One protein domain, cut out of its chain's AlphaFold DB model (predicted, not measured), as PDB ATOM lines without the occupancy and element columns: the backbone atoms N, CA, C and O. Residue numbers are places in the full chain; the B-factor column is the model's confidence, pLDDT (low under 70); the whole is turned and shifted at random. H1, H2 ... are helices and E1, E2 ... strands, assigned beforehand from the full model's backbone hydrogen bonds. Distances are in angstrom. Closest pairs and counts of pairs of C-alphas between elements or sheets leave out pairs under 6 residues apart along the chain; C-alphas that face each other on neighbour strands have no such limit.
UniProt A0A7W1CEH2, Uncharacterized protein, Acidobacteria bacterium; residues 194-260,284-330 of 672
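This is residues 194 to 260 and 284 to 330 of the 672 residues of an uncharacterized protein of Acidobacteria bacterium (UniProt A0A7W1CEH2). This is a long rod in which two long helices, H1 and H4, run side by side in opposite directions, with the small strand hairpin E1 and E2 packed on residues 285 to 296 of H4. At the same end of the rod H3 heads away from the body, and its residues 244 to 260 stick out free, while the first and last printed residues lie near each other at the other end. The printed part has 114 residues, with four named helices and two named strands in the order H1, H2, E1, E2, H3, H4; the sheet, in the order E1, E2, is antiparallel, and the class is mostly helix. The whole is extended, with a radius of gyration of the C-alphas of 23.7 A and spans of 86 by 23 by 22 A.

Find C-alpha 194 at (-18.579, -47.903, 36.653); from there H1, residues 194 to 219, runs 37.7 A to C-alpha 219 at (-48.560, -27.496, 26.516). Next comes the short H2, residues 221 to 224, then E1, residues 230 to 232, and E2, residues 235 to 237. H3, residues 239 to 260, covers 30.9 A and stops at the cut. Pick up again at C-alpha 284, where H4, residues 284 to 320, begins; it runs 53.9 A to C-alpha 320 at (-31.307, -51.945, 42.294).

Look first at H1 and H4, which touch, their closest C-alphas being those of Ala 207 and Ser 311 at 5.8 A; they run opposite ways at a shallow tilt of 26 degrees. H2 is close to H4 but not clearly touching it, with the closest C-alphas, of Phe 221 and Glu 297, 7.9 A apart. E1 and E2 form an antiparallel hairpin, with N 230 and O 237 at 2.8 A and N 232 and O 235 at 2.9 A, both within hydrogen-bond range. The closest C-alphas of E1 and H4 are those of Val 230 and Ala 292, 6.4 A apart. H3 and H4 only just touch, with 3 pairs of C-alphas within 8 A, the closest being those of His 239 and Arg 286 at 7.1 A; H3 does so with residues 239 to 242 alone. H1 and H3 are apart. In H1, H3 and H4 every O i to N i+4 pair is within hydrogen-bond range; H2 is too short for such a pair.

The two C-alphas farthest apart are those of Lys 260 and Pro 324, at 86.4 A. Residues 261 to 283 are not printed, and C-alphas 260 and 284 are 29.1 A apart across this cut. Of the links that are printed whole, none is long. Look for low confidence at residues 253 to 260, where pLDDT is under 70.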
ATOM      1  N   GLU A 194     -18.348 -49.340  36.450       94.12
ATOM      2  CA  GLU A 194     -18.579 -47.903  36.653       94.12
ATOM      3  C   GLU A 194     -19.027 -47.211  35.363       94.12
ATOM      4  O   GLU A 194     -20.028 -46.503  35.364       94.12
ATOM      5  N   ARG A 195     -18.371 -47.507  34.235       91.56
ATOM      6  CA  ARG A 195     -18.778 -47.020  32.912       91.56
ATOM      7  C   ARG A 195     -20.232 -47.354  32.569       91.56
ATOM      8  O   ARG A 195     -20.969 -46.468  32.153       91.56
ATOM      9  N   ASP A 196     -20.655 -48.598  32.779       93.31
ATOM     10  CA  ASP A 196     -22.013 -49.041  32.445       93.31
ATOM     11  C   ASP A 196     -23.061 -48.339  33.346       93.31
ATOM     12  O   ASP A 196     -24.169 -48.038  32.902       93.31
ATOM     13  N   VAL A 197     -22.713 -48.031  34.607       94.94
ATOM     14  CA  VAL A 197     -23.553 -47.222  35.519       94.94
ATOM     15  C   VAL A 197     -23.669 -45.780  35.025       94.94
ATOM     16  O   VAL A 197     -24.753 -45.198  35.043       94.94
ATOM     17  N   ARG A 198     -22.562 -45.200  34.557       93.88
ATOM     18  CA  ARG A 198     -22.544 -43.849  33.987       93.88
ATOM     19  C   ARG A 198     -23.388 -43.747  32.714       93.88
ATOM     20  O   ARG A 198     -24.077 -42.745  32.532       93.88
ATOM     21  N   GLU A 199     -23.372 -44.772  31.865       92.69
ATOM     22  CA  GLU A 199     -24.231 -44.865  30.673       92.69
ATOM     23  C   GLU A 199     -25.718 -44.995  31.061       92.69
ATOM     24  O   GLU A 199     -26.571 -44.320  30.489       92.69
ATOM     25  N   LEU A 200     -26.044 -45.777  32.100       95.19
ATOM     26  CA  LEU A 200     -27.408 -45.856  32.642       95.19
ATOM     27  C   LEU A 200     -27.901 -44.496  33.176       95.19
ATOM     28  O   LEU A 200     -29.049 -44.117  32.935       95.19
ATOM     29  N   LEU A 201     -27.036 -43.739  33.861       94.94
ATOM     30  CA  LEU A 201     -27.336 -42.371  34.303       94.94
ATOM     31  C   LEU A 201     -27.614 -41.433  33.123       94.94
ATOM     32  O   LEU A 201     -28.564 -40.651  33.174       94.94
ATOM     33  N   ALA A 202     -26.824 -41.520  32.051       93.12
ATOM     34  CA  ALA A 202     -27.062 -40.746  30.836       93.12
ATOM     35  C   ALA A 202     -28.415 -41.100  30.195       93.12
ATOM     36  O   ALA A 202     -29.199 -40.197  29.896       93.12
ATOM     37  N   ALA A 203     -28.736 -42.392  30.067       94.12
ATOM     38  CA  ALA A 203     -30.018 -42.857  29.539       94.12
ATOM     39  C   ALA A 203     -31.209 -42.352  30.374       94.12
ATOM     40  O   ALA A 203     -32.210 -41.899  29.815       94.12
ATOM     41  N   LYS A 204     -31.079 -42.354  31.708       95.62
ATOM     42  CA  LYS A 204     -32.073 -41.783  32.626       95.62
ATOM     43  C   LYS A 204     -32.292 -40.289  32.369       95.62
ATOM     44  O   LYS A 204     -33.432 -39.867  32.197       95.62
ATOM     45  N   ILE A 205     -31.217 -39.502  32.293       95.00
ATOM     46  CA  ILE A 205     -31.302 -38.055  32.034       95.00
ATOM     47  C   ILE A 205     -31.969 -37.783  30.680       95.00
ATOM     48  O   ILE A 205     -32.841 -36.922  30.580       95.00
ATOM     49  N   VAL A 206     -31.600 -38.531  29.634       94.88
ATOM     50  CA  VAL A 206     -32.225 -38.400  28.309       94.88
ATOM     51  C   VAL A 206     -33.720 -38.720  28.380       94.88
ATOM     52  O   VAL A 206     -34.518 -37.972  27.818       94.88
ATOM     53  N   ALA A 207     -34.121 -39.777  29.091       95.56
ATOM     54  CA  ALA A 207     -35.530 -40.127  29.274       95.56
ATOM     55  C   ALA A 207     -36.317 -39.017  29.999       95.56
ATOM     56  O   ALA A 207     -37.408 -38.646  29.566       95.56
ATOM     57  N   GLU A 208     -35.750 -38.428  31.054       96.12
ATOM     58  CA  GLU A 208     -36.354 -37.290  31.761       96.12
ATOM     59  C   GLU A 208     -36.503 -36.063  30.851       96.12
ATOM     60  O   GLU A 208     -37.567 -35.441  30.802       96.12
ATOM     61  N   LEU A 209     -35.469 -35.738  30.068       96.12
ATOM     62  CA  LEU A 209     -35.520 -34.644  29.099       96.12
ATOM     63  C   LEU A 209     -36.555 -34.898  27.993       96.12
ATOM     64  O   LEU A 209     -37.219 -33.951  27.568       96.12
ATOM     65  N   LYS A 210     -36.742 -36.152  27.553       96.06
ATOM     66  CA  LYS A 210     -37.799 -36.534  26.598       96.06
ATOM     67  C   LYS A 210     -39.186 -36.255  27.154       96.06
ATOM     68  O   LYS A 210     -39.984 -35.634  26.456       96.06
ATOM     69  N   ILE A 211     -39.449 -36.651  28.402       96.69
ATOM     70  CA  ILE A 211     -40.729 -36.389  29.076       96.69
ATOM     71  C   ILE A 211     -40.987 -34.883  29.132       96.69
ATOM     72  O   ILE A 211     -42.017 -34.427  28.646       96.69
ATOM     73  N   LEU A 212     -40.029 -34.100  29.636       96.75
ATOM     74  CA  LEU A 212     -40.185 -32.648  29.776       96.75
ATOM     75  C   LEU A 212     -40.379 -31.944  28.425       96.75
ATOM     76  O   LEU A 212     -41.211 -31.045  28.297       96.75
ATOM     77  N   ALA A 213     -39.626 -32.349  27.401       95.19
ATOM     78  CA  ALA A 213     -39.772 -31.805  26.056       95.19
ATOM     79  C   ALA A 213     -41.137 -32.160  25.445       95.19
ATOM     80  O   ALA A 213     -41.744 -31.321  24.782       95.19
ATOM     81  N   ALA A 214     -41.626 -33.383  25.660       94.62
ATOM     82  CA  ALA A 214     -42.933 -33.821  25.185       94.62
ATOM     83  C   ALA A 214     -44.079 -33.107  25.918       94.62
ATOM     84  O   ALA A 214     -44.997 -32.615  25.265       94.62
ATOM     85  N   GLU A 215     -43.989 -32.954  27.242       96.31
ATOM     86  CA  GLU A 215     -44.948 -32.192  28.052       96.31
ATOM     87  C   GLU A 215     -45.010 -30.728  27.613       96.31
ATOM     88  O   GLU A 215     -46.101 -30.194  27.420       96.31
ATOM     89  N   LYS A 216     -43.860 -30.096  27.354       94.50
ATOM     90  CA  LYS A 216     -43.832 -28.729  26.826       94.50
ATOM     91  C   LYS A 216     -44.436 -28.634  25.425       94.50
ATOM     92  O   LYS A 216     -45.267 -27.768  25.187       94.50
ATOM     93  N   ARG A 217     -44.113 -29.555  24.508       92.25
ATOM     94  CA  ARG A 217     -44.743 -29.605  23.170       92.25
ATOM     95  C   ARG A 217     -46.254 -29.815  23.233       92.25
ATOM     96  O   ARG A 217     -46.954 -29.348  22.337       92.25
ATOM     97  N   LEU A 218     -46.740 -30.560  24.225       94.25
ATOM     98  CA  LEU A 218     -48.165 -30.747  24.472       94.25
ATOM     99  C   LEU A 218     -48.792 -29.466  25.042       94.25
ATOM    100  O   LEU A 218     -49.839 -29.053  24.562       94.25
ATOM    101  N   GLY A 219     -48.126 -28.792  25.982       93.69
ATOM    102  CA  GLY A 219     -48.560 -27.496  26.516       93.69
ATOM    103  C   GLY A 219     -48.587 -26.379  25.465       93.69
ATOM    104  O   GLY A 219     -49.503 -25.564  25.456       93.69
ATOM    105  N   ASP A 220     -47.638 -26.394  24.528       89.69
ATOM    106  CA  ASP A 220     -47.558 -25.454  23.404       89.69
ATOM    107  C   ASP A 220     -48.485 -25.849  22.233       89.69
ATOM    108  O   ASP A 220     -48.616 -25.104  21.257       89.69
ATOM    109  N   PHE A 221     -49.113 -27.032  22.278       91.31
ATOM    110  CA  PHE A 221     -49.943 -27.540  21.183       91.31
ATOM    111  C   PHE A 221     -51.178 -26.672  20.907       91.31
ATOM    112  O   PHE A 221     -51.368 -26.339  19.737       91.31
ATOM    113  N   PRO A 222     -51.968 -26.219  21.906       88.94
ATOM    114  CA  PRO A 222     -53.133 -25.366  21.659       88.94
ATOM    115  C   PRO A 222     -52.776 -24.065  20.936       88.94
ATOM    116  O   PRO A 222     -53.466 -23.670  20.001       88.94
ATOM    117  N   ALA A 223     -51.653 -23.438  21.302       83.44
ATOM    118  CA  ALA A 223     -51.179 -22.206  20.670       83.44
ATOM    119  C   ALA A 223     -50.730 -22.412  19.211       83.44
ATOM    120  O   ALA A 223     -50.778 -21.485  18.405       83.44
ATOM    121  N   ASN A 224     -50.290 -23.626  18.871       86.00
ATOM    122  CA  ASN A 224     -49.781 -23.970  17.545       86.00
ATOM    123  C   ASN A 224     -50.775 -24.761  16.685       86.00
ATOM    124  O   ASN A 224     -50.467 -25.038  15.522       86.00
ATOM    125  N   LYS A 225     -51.945 -25.118  17.231       88.69
ATOM    126  CA  LYS A 225     -52.911 -26.070  16.659       88.69
ATOM    127  C   LYS A 225     -53.241 -25.777  15.192       88.69
ATOM    128  O   LYS A 225     -53.322 -26.694  14.384       88.69
ATOM    129  N   ASP A 226     -53.321 -24.507  14.805       82.50
ATOM    130  CA  ASP A 226     -53.752 -24.108  13.453       82.50
ATOM    131  C   ASP A 226     -52.677 -24.201  12.384       82.50
ATOM    132  O   ASP A 226     -52.968 -24.169  11.182       82.50
ATOM    133  N   PHE A 227     -51.426 -24.259  12.825       85.75
ATOM    134  CA  PHE A 227     -50.259 -24.396  11.967       85.75
ATOM    135  C   PHE A 227     -49.814 -25.853  11.867       85.75
ATOM    136  O   PHE A 227     -49.054 -26.190  10.956       85.75
ATOM    137  N   VAL A 228     -50.272 -26.715  12.782       88.50
ATOM    138  CA  VAL A 228     -49.983 -28.146  12.731       88.50
ATOM    139  C   VAL A 228     -50.668 -28.734  11.508       88.50
ATOM    140  O   VAL A 228     -51.885 -28.667  11.351       88.50
ATOM    141  N   LYS A 229     -49.855 -29.313  10.626       89.81
ATOM    142  CA  LYS A 229     -50.339 -30.009   9.443       89.81
ATOM    143  C   LYS A 229     -50.614 -31.466   9.782       89.81
ATOM    144  O   LYS A 229     -49.710 -32.169  10.232       89.81
ATOM    145  N   VAL A 230     -51.829 -31.919   9.510       92.62
ATOM    146  CA  VAL A 230     -52.255 -33.314   9.650       92.62
ATOM    147  C   VAL A 230     -52.515 -33.917   8.276       92.62
ATOM    148  O   VAL A 230     -52.936 -33.230   7.343       92.62
ATOM    149  N   LYS A 231     -52.207 -35.205   8.123       91.12
ATOM    150  CA  LYS A 231     -52.400 -35.924   6.863       91.12
ATOM    151  C   LYS A 231     -53.857 -36.376   6.756       91.12
ATOM    152  O   LYS A 231     -54.314 -37.151   7.588       91.12
ATOM    153  N   ILE A 232     -54.557 -35.935   5.713       89.56
ATOM    154  CA  ILE A 232     -55.927 -36.348   5.387       89.56
ATOM    155  C   ILE A 232     -55.924 -36.841   3.942       89.56
ATOM    156  O   ILE A 232     -55.705 -36.076   2.997       89.56
ATOM    157  N   GLY A 233     -56.089 -38.153   3.771       88.31
ATOM    158  CA  GLY A 233     -55.842 -38.818   2.492       88.31
ATOM    159  C   GLY A 233     -54.386 -38.638   2.043       88.31
ATOM    160  O   GLY A 233     -53.453 -38.988   2.766       88.31
ATOM    161  N   ASN A 234     -54.191 -38.058   0.857       84.44
ATOM    162  CA  ASN A 234     -52.867 -37.813   0.266       84.44
ATOM    163  C   ASN A 234     -52.356 -36.381   0.467       84.44
ATOM    164  O   ASN A 234     -51.321 -36.016  -0.084       84.44
ATOM    165  N   SER A 235     -53.088 -35.548   1.207       83.06
ATOM    166  CA  SER A 235     -52.764 -34.134   1.398       83.06
ATOM    167  C   SER A 235     -52.544 -33.813   2.869       83.06
ATOM    168  O   SER A 235     -53.101 -34.459   3.755       83.06
ATOM    169  N   PHE A 236     -51.715 -32.808   3.119       86.06
ATOM    170  CA  PHE A 236     -51.511 -32.246   4.445       86.06
ATOM    171  C   PHE A 236     -52.343 -30.980   4.562       86.06
ATOM    172  O   PHE A 236     -52.279 -30.135   3.674       86.06
ATOM    173  N   TRP A 237     -53.101 -30.872   5.645       88.94
ATOM    174  CA  TRP A 237     -53.964 -29.732   5.907       88.94
ATOM    175  C   TRP A 237     -53.735 -29.217   7.317       88.94
ATOM    176  O   TRP A 237     -53.495 -29.990   8.244       88.94
ATOM    177  N   SER A 238     -53.840 -27.907   7.481       89.75
ATOM    178  CA  SER A 238     -53.970 -27.253   8.778       89.75
ATOM    179  C   SER A 238     -55.197 -26.343   8.760       89.75
ATOM    180  O   SER A 238     -55.663 -25.964   7.680       89.75
ATOM    181  N   HIS A 239     -55.706 -25.942   9.929       87.12
ATOM    182  CA  HIS A 239     -56.814 -24.977   9.989       87.12
ATOM    183  C   HIS A 239     -56.491 -23.699   9.210       87.12
ATOM    184  O   HIS A 239     -57.289 -23.247   8.397       87.12
ATOM    185  N   ARG A 240     -55.266 -23.181   9.356       83.69
ATOM    186  CA  ARG A 240     -54.826 -21.992   8.622       83.69
ATOM    187  C   ARG A 240     -54.829 -22.182   7.105       83.69
ATOM    188  O   ARG A 240     -55.195 -21.257   6.381       83.69
ATOM    189  N   GLU A 241     -54.364 -23.328   6.610       83.25
ATOM    190  CA  GLU A 241     -54.353 -23.612   5.168       83.25
ATOM    191  C   GLU A 241     -55.772 -23.740   4.620       83.25
ATOM    192  O   GLU A 241     -56.053 -23.258   3.522       83.25
ATOM    193  N   LEU A 242     -56.677 -24.311   5.413       86.00
ATOM    194  CA  LEU A 242     -58.087 -24.400   5.066       86.00
ATOM    195  C   LEU A 242     -58.756 -23.048   4.982       86.00
ATOM    196  O   LEU A 242     -59.347 -22.743   3.949       86.00
ATOM    197  N   ASP A 243     -58.584 -22.215   6.003       83.00
ATOM    198  CA  ASP A 243     -59.155 -20.874   6.017       83.00
ATOM    199  C   ASP A 243     -58.609 -20.045   4.835       83.00
ATOM    200  O   ASP A 243     -59.329 -19.265   4.212       83.00
ATOM    201  N   GLN A 244     -57.335 -20.230   4.457       79.44
ATOM    202  CA  GLN A 244     -56.766 -19.595   3.262       79.44
ATOM    203  C   GLN A 244     -57.389 -20.113   1.964       79.44
ATOM    204  O   GLN A 244     -57.674 -19.311   1.071       79.44
ATOM    205  N   HIS A 245     -57.581 -21.425   1.836       81.19
ATOM    206  CA  HIS A 245     -58.147 -22.033   0.637       81.19
ATOM    207  C   HIS A 245     -59.632 -21.671   0.473       81.19
ATOM    208  O   HIS A 245     -60.069 -21.337  -0.629       81.19
ATOM    209  N   GLU A 246     -60.383 -21.632   1.572       82.19
ATOM    210  CA  GLU A 246     -61.772 -21.180   1.612       82.19
ATOM    211  C   GLU A 246     -61.889 -19.701   1.214       82.19
ATOM    212  O   GLU A 246     -62.666 -19.363   0.322       82.19
ATOM    213  N   LEU A 247     -61.039 -18.823   1.764       77.69
ATOM    214  CA  LEU A 247     -60.992 -17.409   1.373       77.69
ATOM    215  C   LEU A 247     -60.639 -17.221  -0.109       77.69
ATOM    216  O   LEU A 247     -61.186 -16.339  -0.773       77.69
ATOM    217  N   GLN A 248     -59.724 -18.027  -0.652       74.94
ATOM    218  CA  GLN A 248     -59.388 -17.983  -2.076       74.94
ATOM    219  C   GLN A 248     -60.546 -18.469  -2.952       74.94
ATOM    220  O   GLN A 248     -60.815 -17.862  -3.989       74.94
ATOM    221  N   ALA A 249     -61.247 -19.526  -2.539       76.69
ATOM    222  CA  ALA A 249     -62.426 -20.022  -3.238       76.69
ATOM    223  C   ALA A 249     -63.569 -18.995  -3.210       76.69
ATOM    224  O   ALA A 249     -64.166 -18.726  -4.252       76.69
ATOM    225  N   ALA A 250     -63.810 -18.353  -2.063       75.00
ATOM    226  CA  ALA A 250     -64.784 -17.276  -1.919       75.00
ATOM    227  C   ALA A 250     -64.449 -16.083  -2.827       75.00
ATOM    228  O   ALA A 250     -65.300 -15.638  -3.590       75.00
ATOM    229  N   ARG A 251     -63.184 -15.634  -2.850       72.12
ATOM    230  CA  ARG A 251     -62.728 -14.561  -3.754       72.12
ATOM    231  C   ARG A 251     -62.903 -14.911  -5.226       72.12
ATOM    232  O   ARG A 251     -63.305 -14.054  -6.001       72.12
ATOM    233  N   LYS A 252     -62.595 -16.148  -5.630       70.00
ATOM    234  CA  LYS A 252     -62.799 -16.605  -7.015       70.00
ATOM    235  C   LYS A 252     -64.281 -16.603  -7.378       70.00
ATOM    236  O   LYS A 252     -64.620 -16.174  -8.476       70.00
ATOM    237  N   ASN A 253     -65.148 -17.029  -6.462       66.00
ATOM    238  CA  ASN A 253     -66.592 -16.993  -6.668       66.00
ATOM    239  C   ASN A 253     -67.119 -15.554  -6.762       66.00
ATOM    240  O   ASN A 253     -67.893 -15.292  -7.675       66.00
ATOM    241  N   ASP A 254     -66.643 -14.631  -5.921       67.25
ATOM    242  CA  ASP A 254     -67.000 -13.201  -5.963       67.25
ATOM    243  C   ASP A 254     -66.532 -12.501  -7.242       67.25
ATOM    244  O   ASP A 254     -67.236 -11.679  -7.827       67.25
ATOM    245  N   LEU A 255     -65.334 -12.837  -7.718       56.97
ATOM    246  CA  LEU A 255     -64.802 -12.284  -8.959       56.97
ATOM    247  C   LEU A 255     -65.573 -12.834 -10.165       56.97
ATOM    248  O   LEU A 255     -65.875 -12.091 -11.092       56.97
ATOM    249  N   TRP A 256     -65.979 -14.108 -10.128       54.28
ATOM    250  CA  TRP A 256     -66.852 -14.700 -11.141       54.28
ATOM    251  C   TRP A 256     -68.291 -14.190 -11.081       54.28
ATOM    252  O   TRP A 256     -68.904 -14.078 -12.138       54.28
ATOM    253  N   THR A 257     -68.848 -13.867  -9.913       57.47
ATOM    254  CA  THR A 257     -70.174 -13.238  -9.806       57.47
ATOM    255  C   THR A 257     -70.135 -11.771 -10.220       57.47
ATOM    256  O   THR A 257     -71.071 -11.340 -10.881       57.47
ATOM    257  N   GLN A 258     -69.051 -11.033  -9.952       54.84
ATOM    258  CA  GLN A 258     -68.844  -9.671 -10.470       54.84
ATOM    259  C   GLN A 258     -68.584  -9.631 -11.980       54.84
ATOM    260  O   GLN A 258     -69.075  -8.739 -12.670       54.84
ATOM    261  N   VAL A 259     -67.814 -10.585 -12.514       55.75
ATOM    262  CA  VAL A 259     -67.621 -10.712 -13.964       55.75
ATOM    263  C   VAL A 259     -68.933 -11.135 -14.600       55.75
ATOM    264  O   VAL A 259     -69.373 -10.463 -15.522       55.75
ATOM    265  N   LYS A 260     -69.622 -12.155 -14.065       53.06
ATOM    266  CA  LYS A 260     -70.936 -12.564 -14.570       53.06
ATOM    267  C   LYS A 260     -71.948 -11.438 -14.511       53.06
ATOM    268  O   LYS A 260     -72.602 -11.277 -15.519       53.06
ATOM    269  N   ALA A 284     -66.746 -30.872   6.074       89.88
ATOM    270  CA  ALA A 284     -66.303 -32.246   6.299       89.88
ATOM    271  C   ALA A 284     -64.782 -32.330   6.494       89.88
ATOM    272  O   ALA A 284     -64.305 -33.041   7.381       89.88
ATOM    273  N   LEU A 285     -64.013 -31.571   5.706       89.12
ATOM    274  CA  LEU A 285     -62.558 -31.560   5.815       89.12
ATOM    275  C   LEU A 285     -62.081 -30.891   7.113       89.12
ATOM    276  O   LEU A 285     -61.154 -31.394   7.737       89.12
ATOM    277  N   ARG A 286     -62.726 -29.806   7.559       90.81
ATOM    278  CA  ARG A 286     -62.424 -29.135   8.833       90.81
ATOM    279  C   ARG A 286     -62.660 -30.073  10.011       90.81
ATOM    280  O   ARG A 286     -61.777 -30.195  10.850       90.81
ATOM    281  N   LYS A 287     -63.778 -30.805  10.012       93.50
ATOM    282  CA  LYS A 287     -64.038 -31.844  11.015       93.50
ATOM    283  C   LYS A 287     -62.965 -32.938  10.989       93.50
ATOM    284  O   LYS A 287     -62.418 -33.277  12.027       93.50
ATOM    285  N   ALA A 288     -62.586 -33.425   9.806       92.94
ATOM    286  CA  ALA A 288     -61.525 -34.426   9.681       92.94
ATOM    287  C   ALA A 288     -60.156 -33.927  10.193       92.94
ATOM    288  O   ALA A 288     -59.375 -34.715  10.723       92.94
ATOM    289  N   VAL A 289     -59.855 -32.631  10.051       92.06
ATOM    290  CA  VAL A 289     -58.655 -32.002  10.636       92.06
ATOM    291  C   VAL A 289     -58.750 -31.951  12.151       92.06
ATOM    292  O   VAL A 289     -57.765 -32.265  12.810       92.06
ATOM    293  N   GLU A 290     -59.903 -31.570  12.698       93.44
ATOM    294  CA  GLU A 290     -60.134 -31.528  14.146       93.44
ATOM    295  C   GLU A 290     -59.966 -32.915  14.763       93.44
ATOM    296  O   GLU A 290     -59.147 -33.066  15.669       93.44
ATOM    297  N   ASP A 291     -60.625 -33.927  14.193       94.88
ATOM    298  CA  ASP A 291     -60.508 -35.324  14.618       94.88
ATOM    299  C   ASP A 291     -59.041 -35.800  14.535       94.88
ATOM    300  O   ASP A 291     -58.522 -36.453  15.441       94.88
ATOM    301  N   ALA A 292     -58.320 -35.453  13.461       94.44
ATOM    302  CA  ALA A 292     -56.910 -35.814  13.302       94.44
ATOM    303  C   ALA A 292     -55.981 -35.084  14.290       94.44
ATOM    304  O   ALA A 292     -54.996 -35.668  14.746       94.44
ATOM    305  N   LEU A 293     -56.273 -33.827  14.634       93.50
ATOM    306  CA  LEU A 293     -55.525 -33.062  15.635       93.50
ATOM    307  C   LEU A 293     -55.783 -33.583  17.050       93.50
ATOM    308  O   LEU A 293     -54.838 -33.666  17.831       93.50
ATOM    309  N   GLU A 294     -57.017 -33.967  17.370       94.88
ATOM    310  CA  GLU A 294     -57.359 -34.598  18.647       94.88
ATOM    311  C   GLU A 294     -56.677 -35.966  18.786       94.88
ATOM    312  O   GLU A 294     -56.041 -36.248  19.803       94.88
ATOM    313  N   ASN A 295     -56.698 -36.781  17.728       95.06
ATOM    314  CA  ASN A 295     -55.956 -38.042  17.687       95.06
ATOM    315  C   ASN A 295     -54.446 -37.830  17.867       95.06
ATOM    316  O   ASN A 295     -53.801 -38.591  18.587       95.06
ATOM    317  N   LEU A 296     -53.875 -36.787  17.256       93.44
ATOM    318  CA  LEU A 296     -52.466 -36.430  17.434       93.44
ATOM    319  C   LEU A 296     -52.158 -36.008  18.878       93.44
ATOM    320  O   LEU A 296     -51.105 -36.358  19.411       93.44
ATOM    321  N   GLU A 297     -53.054 -35.256  19.515       94.31
ATOM    322  CA  GLU A 297     -52.911 -34.855  20.913       94.31
ATOM    323  C   GLU A 297     -52.963 -36.068  21.853       94.31
ATOM    324  O   GLU A 297     -52.099 -36.216  22.720       94.31
ATOM    325  N   ASN A 298     -53.922 -36.972  21.641       95.44
ATOM    326  CA  ASN A 298     -54.040 -38.215  22.401       95.44
ATOM    327  C   ASN A 298     -52.816 -39.120  22.199       95.44
ATOM    328  O   ASN A 298     -52.238 -39.580  23.182       95.44
ATOM    329  N   ALA A 299     -52.332 -39.266  20.962       94.88
ATOM    330  CA  ALA A 299     -51.108 -40.011  20.668       94.88
ATOM    331  C   ALA A 299     -49.886 -39.441  21.412       94.88
ATOM    332  O   ALA A 299     -49.093 -40.198  21.967       94.88
ATOM    333  N   ARG A 300     -49.751 -38.108  21.503       94.00
ATOM    334  CA  ARG A 300     -48.684 -37.465  22.294       94.00
ATOM    335  C   ARG A 300     -48.826 -37.720  23.791       94.00
ATOM    336  O   ARG A 300     -47.823 -37.892  24.478       94.00
ATOM    337  N   ARG A 301     -50.053 -37.728  24.322       96.12
ATOM    338  CA  ARG A 301     -50.303 -38.061  25.735       96.12
ATOM    339  C   ARG A 301     -49.901 -39.502  26.037       96.12
ATOM    340  O   ARG A 301     -49.293 -39.746  27.076       96.12
ATOM    341  N   ASP A 302     -50.202 -40.432  25.138       95.94
ATOM    342  CA  ASP A 302     -49.827 -41.835  25.297       95.94
ATOM    343  C   ASP A 302     -48.314 -42.046  25.151       95.94
ATOM    344  O   ASP A 302     -47.726 -42.755  25.965       95.94
ATOM    345  N   GLU A 303     -47.654 -41.336  24.229       93.75
ATOM    346  CA  GLU A 303     -46.188 -41.294  24.148       93.75
ATOM    347  C   GLU A 303     -45.575 -40.819  25.478       93.75
ATOM    348  O   GLU A 303     -44.667 -41.457  26.006       93.75
ATOM    349  N   ILE A 304     -46.105 -39.747  26.083       96.50
ATOM    350  CA  ILE A 304     -45.640 -39.258  27.392       96.50
ATOM    351  C   ILE A 304     -45.816 -40.321  28.483       96.50
ATOM    352  O   ILE A 304     -44.920 -40.481  29.315       96.50
ATOM    353  N   LYS A 305     -46.938 -41.054  28.506       97.06
ATOM    354  CA  LYS A 305     -47.152 -42.147  29.472       97.06
ATOM    355  C   LYS A 305     -46.108 -43.248  29.295       97.06
ATOM    356  O   LYS A 305     -45.462 -43.612  30.274       97.06
ATOM    357  N   GLN A 306     -45.870 -43.694  28.061       95.00
ATOM    358  CA  GLN A 306     -44.846 -44.698  27.753       95.00
ATOM    359  C   GLN A 306     -43.442 -44.228  28.164       95.00
ATOM    360  O   GLN A 306     -42.697 -44.980  28.792       95.00
ATOM    361  N   GLN A 307     -43.086 -42.961  27.905       95.31
ATOM    362  CA  GLN A 307     -41.807 -42.404  28.367       95.31
ATOM    363  C   GLN A 307     -41.709 -42.366  29.899       95.31
ATOM    364  O   GLN A 307     -40.636 -42.611  30.453       95.31
ATOM    365  N   LYS A 308     -42.811 -42.069  30.604       97.38
ATOM    366  CA  LYS A 308     -42.857 -42.088  32.075       97.38
ATOM    367  C   LYS A 308     -42.655 -43.497  32.623       97.38
ATOM    368  O   LYS A 308     -41.861 -43.660  33.545       97.38
ATOM    369  N   GLU A 309     -43.305 -44.500  32.045       96.88
ATOM    370  CA  GLU A 309     -43.103 -45.911  32.405       96.88
ATOM    371  C   GLU A 309     -41.652 -46.350  32.164       96.88
ATOM    372  O   GLU A 309     -41.019 -46.933  33.046       96.88
ATOM    373  N   PHE A 310     -41.084 -45.983  31.013       96.44
ATOM    374  CA  PHE A 310     -39.680 -46.229  30.692       96.44
ATOM    375  C   PHE A 310     -38.732 -45.581  31.714       96.44
ATOM    376  O   PHE A 310     -37.854 -46.251  32.259       96.44
ATOM    377  N   SER A 311     -38.942 -44.305  32.050       96.62
ATOM    378  CA  SER A 311     -38.156 -43.593  33.067       96.62
ATOM    379  C   SER A 311     -38.278 -44.238  34.455       96.62
ATOM    380  O   SER A 311     -37.277 -44.402  35.154       96.62
ATOM    381  N   GLN A 312     -39.474 -44.689  34.847       97.50
ATOM    382  CA  GLN A 312     -39.677 -45.423  36.101       97.50
ATOM    383  C   GLN A 312     -38.897 -46.740  36.134       97.50
ATOM    384  O   GLN A 312     -38.315 -47.076  37.164       97.50
ATOM    385  N   ILE A 313     -38.853 -47.480  35.025       97.38
ATOM    386  CA  ILE A 313     -38.060 -48.709  34.926       97.38
ATOM    387  C   ILE A 313     -36.567 -48.399  35.039       97.38
ATOM    388  O   ILE A 313     -35.885 -49.052  35.823       97.38
ATOM    389  N   LEU A 314     -36.059 -47.373  34.348       96.56
ATOM    390  CA  LEU A 314     -34.657 -46.960  34.486       96.56
ATOM    391  C   LEU A 314     -34.311 -46.561  35.929       96.56
ATOM    392  O   LEU A 314     -33.244 -46.925  36.420       96.56
ATOM    393  N   ASN A 315     -35.220 -45.874  36.627       96.88
ATOM    394  CA  ASN A 315     -35.053 -45.544  38.042       96.88
ATOM    395  C   ASN A 315     -34.975 -46.797  38.918       96.88
ATOM    396  O   ASN A 315     -34.029 -46.924  39.690       96.88
ATOM    397  N   LYS A 316     -35.889 -47.758  38.737       97.25
ATOM    398  CA  LYS A 316     -35.861 -49.041  39.461       97.25
ATOM    399  C   LYS A 316     -34.563 -49.811  39.215       97.25
ATOM    400  O   LYS A 316     -33.975 -50.337  40.154       97.25
ATOM    401  N   ILE A 317     -34.095 -49.852  37.965       96.50
ATOM    402  CA  ILE A 317     -32.826 -50.500  37.595       96.50
ATOM    403  C   ILE A 317     -31.648 -49.811  38.293       96.50
ATOM    404  O   ILE A 317     -30.786 -50.477  38.860       96.50
ATOM    405  N   PHE A 318     -31.616 -48.477  38.293       96.12
ATOM    406  CA  PHE A 318     -30.553 -47.712  38.940       96.12
ATOM    407  C   PHE A 318     -30.561 -47.863  40.474       96.12
ATOM    408  O   PHE A 318     -29.513 -47.992  41.114       96.12
ATOM    409  N   GLU A 319     -31.743 -47.897  41.087       95.75
ATOM    410  CA  GLU A 319     -31.911 -48.141  42.522       95.75
ATOM    411  C   GLU A 319     -31.441 -49.545  42.919       95.75
ATOM    412  O   GLU A 319     -30.731 -49.679  43.919       95.75
ATOM    413  N   ALA A 320     -31.736 -50.558  42.098       94.88
ATOM    414  CA  ALA A 320     -31.307 -51.945  42.294       94.88
ATOM    415  C   ALA A 320     -29.812 -52.193  42.004       94.88
ATOM    416  O   ALA A 320     -29.296 -53.268  42.308       94.88
ATOM    417  N   GLU A 321     -29.096 -51.221  41.430       94.19
ATOM    418  CA  GLU A 321     -27.685 -51.380  41.077       94.19
ATOM    419  C   GLU A 321     -26.808 -51.635  42.316       94.19
ATOM    420  O   GLU A 321     -26.864 -50.894  43.302       94.19
ATOM    421  N   THR A 322     -25.957 -52.658  42.243       93.31
ATOM    422  CA  THR A 322     -25.105 -53.112  43.361       93.31
ATOM    423  C   THR A 322     -23.740 -52.425  43.422       93.31
ATOM    424  O   THR A 322     -22.995 -52.610  44.383       93.31
ATOM    425  N   ASN A 323     -23.388 -51.618  42.417       92.06
ATOM    426  CA  ASN A 323     -22.118 -50.903  42.389       92.06
ATOM    427  C   ASN A 323     -22.023 -49.867  43.542       92.06
ATOM    428  O   ASN A 323     -22.861 -48.960  43.612       92.06
ATOM    429  N   PRO A 324     -20.994 -49.936  44.415       90.94
ATOM    430  CA  PRO A 324     -20.868 -49.054  45.582       90.94
ATOM    431  C   PRO A 324     -20.616 -47.585  45.215       90.94
ATOM    432  O   PRO A 324     -20.922 -46.690  46.002       90.94
ATOM    433  N   ASN A 325     -20.093 -47.317  44.015       92.75
ATOM    434  CA  ASN A 325     -19.756 -45.970  43.560       92.75
ATOM    435  C   ASN A 325     -20.906 -45.276  42.814       92.75
ATOM    436  O   ASN A 325     -20.752 -44.126  42.408       92.75
ATOM    437  N   LYS A 326     -22.077 -45.913  42.658       92.56
ATOM    438  CA  LYS A 326     -23.150 -45.437  41.762       92.56
ATOM    439  C   LYS A 326     -23.619 -43.994  41.987       92.56
ATOM    440  O   LYS A 326     -24.026 -43.343  41.034       92.56
ATOM    441  N   THR A 327     -23.547 -43.474  43.213       90.75
ATOM    442  CA  THR A 327     -23.975 -42.102  43.554       90.75
ATOM    443  C   THR A 327     -22.908 -41.034  43.316       90.75
ATOM    444  O   THR A 327     -23.235 -39.852  43.300       90.75
ATOM    445  N   LYS A 328     -21.641 -41.425  43.139       93.19
ATOM    446  CA  LYS A 328     -20.504 -40.505  42.955       93.19
ATOM    447  C   LYS A 328     -20.116 -40.323  41.489       93.19
ATOM    448  O   LYS A 328     -19.329 -39.437  41.170       93.19
ATOM    449  N   LEU A 329     -20.622 -41.184  40.609       91.06
ATOM    450  CA  LEU A 329     -20.215 -41.228  39.213       91.06
ATOM    451  C   LEU A 329     -20.979 -40.185  38.370       91.06
ATOM    452  O   LEU A 329     -22.205 -40.108  38.471       91.06
ATOM    453  N   PRO A 330     -20.297 -39.407  37.508       91.38
ATOM    454  CA  PRO A 330     -20.957 -38.500  36.573       91.38
ATOM    455  C   PRO A 330     -21.578 -39.274  35.397       91.38
ATOM    456  O   PRO A 330     -21.061 -40.324  35.024       91.38
TER     457      PRO A 330